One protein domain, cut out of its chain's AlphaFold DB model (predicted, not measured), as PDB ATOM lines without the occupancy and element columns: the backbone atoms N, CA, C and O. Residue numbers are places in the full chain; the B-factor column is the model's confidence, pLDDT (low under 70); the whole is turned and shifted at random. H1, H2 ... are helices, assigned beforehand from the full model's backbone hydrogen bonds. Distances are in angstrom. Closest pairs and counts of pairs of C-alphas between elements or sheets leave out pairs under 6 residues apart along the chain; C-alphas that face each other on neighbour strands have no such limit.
ATOM      1  N   LEU A   2      12.345   7.645 -40.485       95.00
ATOM      2  CA  LEU A   2      12.191   6.406 -39.686       95.00
ATOM      3  C   LEU A   2      10.751   5.869 -39.631       95.00
ATOM      4  O   LEU A   2      10.542   4.671 -39.764       95.00
ATOM      5  N   ARG A   3       9.754   6.752 -39.496       94.25
ATOM      6  CA  ARG A   3       8.334   6.365 -39.531       94.25
ATOM      7  C   ARG A   3       7.881   5.856 -40.901       94.25
ATOM      8  O   ARG A   3       7.068   4.948 -40.956       94.25
ATOM      9  N   GLU A   4       8.404   6.423 -41.988       94.31
ATOM     10  CA  GLU A   4       8.099   5.957 -43.351       94.31
ATOM     11  C   GLU A   4       8.662   4.554 -43.577       94.31
ATOM     12  O   GLU A   4       7.952   3.689 -44.075       94.31
ATOM     13  N   ALA A   5       9.910   4.316 -43.155       94.25
ATOM     14  CA  ALA A   5      10.524   2.995 -43.216       94.25
ATOM     15  C   ALA A   5       9.731   1.981 -42.379       94.25
ATOM     16  O   ALA A   5       9.400   0.910 -42.872       94.25
ATOM     17  N   TYR A   6       9.352   2.354 -41.152       89.50
ATOM     18  CA  TYR A   6       8.547   1.516 -40.260       89.50
ATOM     19  C   TYR A   6       7.160   1.172 -40.827       89.50
ATOM     20  O   TYR A   6       6.640   0.089 -40.581       89.50
ATOM     21  N   ALA A   7       6.551   2.077 -41.596       89.94
ATOM     22  CA  ALA A   7       5.233   1.860 -42.188       89.94
ATOM     23  C   ALA A   7       5.249   0.892 -43.387       89.94
ATOM     24  O   ALA A   7       4.186   0.438 -43.811       89.94
ATOM     25  N   HIS A   8       6.419   0.590 -43.961       91.00
ATOM     26  CA  HIS A   8       6.507  -0.228 -45.163       91.00
ATOM     27  C   HIS A   8       6.726  -1.716 -44.818       91.00
ATOM     28  O   HIS A   8       7.775  -2.071 -44.284       91.00
ATOM     29  N   PRO A   9       5.814  -2.637 -45.191       88.06
ATOM     30  CA  PRO A   9       5.813  -4.028 -44.710       88.06
ATOM     31  C   PRO A   9       6.978  -4.901 -45.205       88.06
ATOM     32  O   PRO A   9       7.145  -6.017 -44.714       88.06
ATOM     33  N   ALA A  10       7.734  -4.423 -46.198       91.81
ATOM     34  CA  ALA A  10       8.946  -5.073 -46.705       91.81
ATOM     35  C   ALA A  10      10.238  -4.596 -46.012       91.81
ATOM     36  O   ALA A  10      11.317  -5.082 -46.339       91.81
ATOM     37  N   VAL A  11      10.159  -3.613 -45.110       91.88
ATOM     38  CA  VAL A  11      11.314  -3.167 -44.327       91.88
ATOM     39  C   VAL A  11      11.416  -4.041 -43.084       91.88
ATOM     40  O   VAL A  11      10.569  -3.974 -42.200       91.88
ATOM     41  N   GLU A  12      12.474  -4.843 -43.011       88.94
ATOM     42  CA  GLU A  12      12.733  -5.738 -41.873       88.94
ATOM     43  C   GLU A  12      13.646  -5.103 -40.810       88.94
ATOM     44  O   GLU A  12      13.718  -5.573 -39.678       88.94
ATOM     45  N   GLY A  13      14.334  -4.006 -41.143       90.94
ATOM     46  CA  GLY A  13      15.213  -3.312 -40.208       90.94
ATOM     47  C   GLY A  13      15.777  -2.003 -40.752       90.94
ATOM     48  O   GLY A  13      15.787  -1.753 -41.957       90.94
ATOM     49  N   VAL A  14      16.263  -1.160 -39.839       93.25
ATOM     50  CA  VAL A  14      16.961   0.092 -40.154       93.25
ATOM     51  C   VAL A  14      18.262   0.134 -39.365       93.25
ATOM     52  O   VAL A  14      18.246   0.109 -38.136       93.25
ATOM     53  N   MET A  15      19.388   0.228 -40.073       94.19
ATOM     54  CA  MET A  15      20.716   0.332 -39.471       94.19
ATOM     55  C   MET A  15      21.227   1.766 -39.581       94.19
ATOM     56  O   MET A  15      21.257   2.341 -40.667       94.19
ATOM     57  N   LEU A  16      21.637   2.341 -38.450       93.12
ATOM     58  CA  LEU A  16      22.273   3.655 -38.402       93.12
ATOM     59  C   LEU A  16      23.789   3.494 -38.501       93.12
ATOM     60  O   LEU A  16      24.376   2.644 -37.831       93.12
ATOM     61  N   TRP A  17      24.424   4.318 -39.332       93.69
ATOM     62  CA  TRP A  17      25.870   4.286 -39.531       93.69
ATOM     63  C   TRP A  17      26.601   5.057 -38.426       93.69
ATOM     64  O   TRP A  17      27.111   6.152 -38.645       93.69
ATOM     65  N   GLY A  18      26.613   4.475 -37.227       95.00
ATOM     66  CA  GLY A  18      27.144   5.101 -36.019       95.00
ATOM     67  C   GLY A  18      26.103   5.943 -35.278       95.00
ATOM     68  O   GLY A  18      25.000   6.197 -35.760       95.00
ATOM     69  N   PHE A  19      26.449   6.320 -34.049       96.31
ATOM     70  CA  PHE A  19      25.604   7.158 -33.192       96.31
ATOM     71  C   PHE A  19      26.400   8.071 -32.254       96.31
ATOM     72  O   PHE A  19      25.821   9.006 -31.712       96.31
ATOM     73  N   TRP A  20      27.689   7.798 -32.035       97.56
ATOM     74  CA  TRP A  20      28.534   8.526 -31.095       97.56
ATOM     75  C   TRP A  20      29.494   9.445 -31.844       97.56
ATOM     76  O   TRP A  20      30.190   8.983 -32.748       97.56
ATOM     77  N   GLU A  21      29.525  10.722 -31.462       97.62
ATOM     78  CA  GLU A  21      30.260  11.799 -32.136       97.62
ATOM     79  C   GLU A  21      31.707  11.452 -32.473       97.62
ATOM     80  O   GLU A  21      32.117  11.609 -33.621       97.62
ATOM     81  N   LEU A  22      32.445  10.875 -31.520       96.94
ATOM     82  CA  LEU A  22      33.866  10.547 -31.688       96.94
ATOM     83  C   LEU A  22      34.151   9.510 -32.790       96.94
ATOM     84  O   LEU A  22      35.302   9.342 -33.186       96.94
ATOM     85  N   PHE A  23      33.126   8.806 -33.281       94.88
ATOM     86  CA  PHE A  23      33.245   7.751 -34.293       94.88
ATOM     87  C   PHE A  23      32.406   8.012 -35.550       94.88
ATOM     88  O   PHE A  23      32.245   7.113 -36.381       94.88
ATOM     89  N   MET A  24      31.865   9.222 -35.719       96.50
ATOM     90  CA  MET A  24      31.136   9.581 -36.933       96.50
ATOM     91  C   MET A  24      32.089  10.018 -38.046       96.50
ATOM     92  O   MET A  24      33.089  10.687 -37.818       96.50
ATOM     93  N   SER A  25      31.748   9.681 -39.291       94.12
ATOM     94  CA  SER A  25      32.495  10.132 -40.475       94.12
ATOM     95  C   SER A  25      32.134  11.550 -40.931       94.12
ATOM     96  O   SER A  25      32.709  12.044 -41.901       94.12
ATOM     97  N   ARG A  26      31.141  12.175 -40.289       94.44
ATOM     98  CA  ARG A  26      30.607  13.500 -40.614       94.44
ATOM     99  C   ARG A  26      30.253  14.251 -39.338       94.44
ATOM    100  O   ARG A  26      29.722  13.646 -38.406       94.44
ATOM    101  N   ASP A  27      30.462  15.561 -39.373       93.75
ATOM    102  CA  ASP A  27      30.006  16.482 -38.335       93.75
ATOM    103  C   ASP A  27      28.469  16.486 -38.256       93.75
ATOM    104  O   ASP A  27      27.782  16.210 -39.247       93.75
ATOM    105  N   ASP A  28      27.933  16.743 -37.060       92.44
ATOM    106  CA  ASP A  28      26.491  16.817 -36.763       92.44
ATOM    107  C   ASP A  28      25.659  15.571 -37.145       92.44
ATOM    108  O   ASP A  28      24.430  15.623 -37.233       92.44
ATOM    109  N   ALA A  29      26.305  14.418 -37.355       95.88
ATOM    110  CA  ALA A  29      25.646  13.162 -37.727       95.88
ATOM    111  C   ALA A  29      25.451  12.185 -36.549       95.88
ATOM    112  O   ALA A  29      25.037  11.042 -36.753       95.88
ATOM    113  N   HIS A  30      25.759  12.605 -35.323       97.50
ATOM    114  CA  HIS A  30      25.667  11.779 -34.121       97.50
ATOM    115  C   HIS A  30      24.303  11.911 -33.423       97.50
ATOM    116  O   HIS A  30      23.530  12.838 -33.659       97.50
ATOM    117  N   LEU A  31      24.002  10.966 -32.535       98.06
ATOM    118  CA  LEU A  31      22.858  10.996 -31.614       98.06
ATOM    119  C   LEU A  31      23.298  11.238 -30.166       98.06
ATOM    120  O   LEU A  31      22.481  11.623 -29.325       98.06
ATOM    121  N   VAL A  32      24.572  10.967 -29.890       98.38
ATOM    122  CA  VAL A  32      25.244  11.097 -28.602       98.38
ATOM    123  C   VAL A  32      26.543  11.865 -28.834       98.38
ATOM    124  O   VAL A  32      27.312  11.479 -29.719       98.38
ATOM    125  N   ASP A  33      26.756  12.942 -28.085       97.69
ATOM    126  CA  ASP A  33      27.961  13.773 -28.177       97.69
ATOM    127  C   ASP A  33      29.193  13.092 -27.550       97.69
ATOM    128  O   ASP A  33      29.113  11.981 -27.001       97.69
ATOM    129  N   ALA A  34      30.359  13.721 -27.676       97.25
ATOM    130  CA  ALA A  34      31.628  13.216 -27.158       97.25
ATOM    131  C   ALA A  34      31.583  12.929 -25.646       97.25
ATOM    132  O   ALA A  34      32.169  11.942 -25.192       97.25
ATOM    133  N   GLU A  35      30.829  13.724 -24.889       97.69
ATOM    134  CA  GLU A  35      30.620  13.603 -23.444       97.69
ATOM    135  C   GLU A  35      29.536  12.578 -23.060       97.69
ATOM    136  O   GLU A  35      29.250  12.372 -21.874       97.69
ATOM    137  N   GLY A  36      28.922  11.911 -24.039       96.81
ATOM    138  CA  GLY A  36      27.912  10.884 -23.809       96.81
ATOM    139  C   GLY A  36      26.497  11.426 -23.595       96.81
ATOM    140  O   GLY A  36      25.604  10.657 -23.222       96.81
ATOM    141  N   GLN A  37      26.254  12.720 -23.811       98.38
ATOM    142  CA  GLN A  37      24.921  13.301 -23.722       98.38
ATOM    143  C   GLN A  37      24.147  13.064 -25.016       98.38
ATOM    144  O   GLN A  37      24.644  13.186 -26.132       98.38
ATOM    145  N   ILE A  38      22.874  12.717 -24.863       98.44
ATOM    146  CA  ILE A  38      21.981  12.489 -25.995       98.44
ATOM    147  C   ILE A  38      21.573  13.852 -26.558       98.44
ATOM    148  O   ILE A  38      21.129  14.718 -25.802       98.44
ATOM    149  N   ASN A  39      21.645  14.038 -27.874       97.62
ATOM    150  CA  ASN A  39      21.176  15.263 -28.523       97.62
ATOM    151  C   ASN A  39      19.677  15.192 -28.889       97.62
ATOM    152  O   ASN A  39      18.975  14.227 -28.568       97.62
ATOM    153  N   GLU A  40      19.146  16.218 -29.560       98.00
ATOM    154  CA  GLU A  40      17.727  16.225 -29.940       98.00
ATOM    155  C   GLU A  40      17.348  15.090 -30.898       98.00
ATOM    156  O   GLU A  40      16.311  14.450 -30.710       98.00
ATOM    157  N   ALA A  41      18.187  14.775 -31.888       96.75
ATOM    158  CA  ALA A  41      17.925  13.668 -32.806       96.75
ATOM    159  C   ALA A  41      17.871  12.325 -32.055       96.75
ATOM    160  O   ALA A  41      16.945  11.532 -32.259       96.75
ATOM    161  N   GLY A  42      18.796  12.104 -31.116       97.62
ATOM    162  CA  GLY A  42      18.805  10.928 -30.250       97.62
ATOM    163  C   GLY A  42      17.566  10.841 -29.354       97.62
ATOM    164  O   GLY A  42      16.945   9.778 -29.256       97.62
ATOM    165  N   ARG A  43      17.122  11.963 -28.770       98.38
ATOM    166  CA  ARG A  43      15.874  12.021 -27.984       98.38
ATOM    167  C   ARG A  43      14.656  11.630 -28.818       98.38
ATOM    168  O   ARG A  43      13.810  10.870 -28.334       98.38
ATOM    169  N   ARG A  44      14.572  12.097 -30.070       97.38
ATOM    170  CA  ARG A  44      13.486  11.728 -30.994       97.38
ATOM    171  C   ARG A  44      13.518  10.247 -31.359       97.38
ATOM    172  O   ARG A  44      12.462   9.617 -31.338       97.38
ATOM    173  N   LEU A  45      14.696   9.669 -31.608       96.31
ATOM    174  CA  LEU A  45      14.826   8.226 -31.838       96.31
ATOM    175  C   LEU A  45      14.342   7.415 -30.627       96.31
ATOM    176  O   LEU A  45      13.578   6.464 -30.786       96.31
ATOM    177  N   LEU A  46      14.733   7.802 -29.411       96.44
ATOM    178  CA  LEU A  46      14.287   7.119 -28.194       96.44
ATOM    179  C   LEU A  46      12.779   7.257 -27.960       96.44
ATOM    180  O   LEU A  46      12.153   6.328 -27.453       96.44
ATOM    181  N   GLN A  47      12.186   8.393 -28.329       96.81
ATOM    182  CA  GLN A  47      10.738   8.575 -28.279       96.81
ATOM    183  C   GLN A  47      10.022   7.630 -29.252       96.81
ATOM    184  O   GLN A  47       9.077   6.966 -28.835       96.81
ATOM    185  N   LEU A  48      10.505   7.514 -30.495       95.19
ATOM    186  CA  LEU A  48       9.981   6.550 -31.472       95.19
ATOM    187  C   LEU A  48      10.109   5.115 -30.971       95.19
ATOM    188  O   LEU A  48       9.147   4.358 -31.015       95.19
ATOM    189  N   LYS A  49      11.273   4.754 -30.419       92.75
ATOM    190  CA  LYS A  49      11.490   3.428 -29.837       92.75
ATOM    191  C   LYS A  49      10.461   3.117 -28.747       92.75
ATOM    192  O   LYS A  49       9.932   2.015 -28.721       92.75
ATOM    193  N   ARG A  50      10.168   4.067 -27.852       92.88
ATOM    194  CA  ARG A  50       9.143   3.875 -26.810       92.88
ATOM    195  C   ARG A  50       7.741   3.710 -27.390       92.88
ATOM    196  O   ARG A  50       6.983   2.911 -26.866       92.88
ATOM    197  N   GLU A  51       7.414   4.457 -28.439       91.12
ATOM    198  CA  GLU A  51       6.122   4.362 -29.125       91.12
ATOM    199  C   GLU A  51       5.927   3.005 -29.815       91.12
ATOM    200  O   GLU A  51       4.823   2.475 -29.808       91.12
ATOM    201  N   TRP A  52       6.990   2.435 -30.385       89.38
ATOM    202  CA  TRP A  52       6.932   1.171 -31.131       89.38
ATOM    203  C   TRP A  52       7.118  -0.080 -30.271       89.38
ATOM    204  O   TRP A  52       6.907  -1.193 -30.747       89.38
ATOM    205  N   LEU A  53       7.548   0.062 -29.017       88.75
ATOM    206  CA  LEU A  53       7.627  -1.070 -28.101       88.75
ATOM    207  C   LEU A  53       6.274  -1.287 -27.427       88.75
ATOM    208  O   LEU A  53       5.764  -0.416 -26.721       88.75
TER     209      LEU A  53
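This is residues 2 to 53 of the 105 residues of an uncharacterized protein of Arundo donax (UniProt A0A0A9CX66). There is little regular structure: the model is a long, open loop of chain, with the short helix H1 near the longer H2 at one end. After H1 the chain turns back in a bend, residues 7 to 12, that sticks out, runs the length of the domain, winds through unnamed turns at the far end and folds back into H2. The printed part has 52 residues, with two named helices, H1 then H2, and no named strand; the class is all helix, with 19 residues in named elements. It is loose, with a radius of gyration of the C-alphas of 12.4 A, and elongated, spanning 36 by 21 by 13 A.

H1 is residues 2 to 7, its first C-alpha at (12.191, 6.406, -39.686). H2 is residues 40 to 52, 18.6 A long, from C-alpha 40 at (17.727, 16.225, -29.940) to C-alpha 52 at (6.932, 1.171, -31.131).

H1 and H2 are near each other, with 5 pairs of C-alphas within 10 A and the closest 8.2 A apart. Each O i to N i+4 pair in H1 and H2 is within hydrogen-bond range.

The C-alphas of Pro 9 and Glu 35 are the two farthest apart, 37.1 A. The link from H1 to H2 is long, 32 residues. The printed part has no cut, and no printed residue is under 70 in pLDDT.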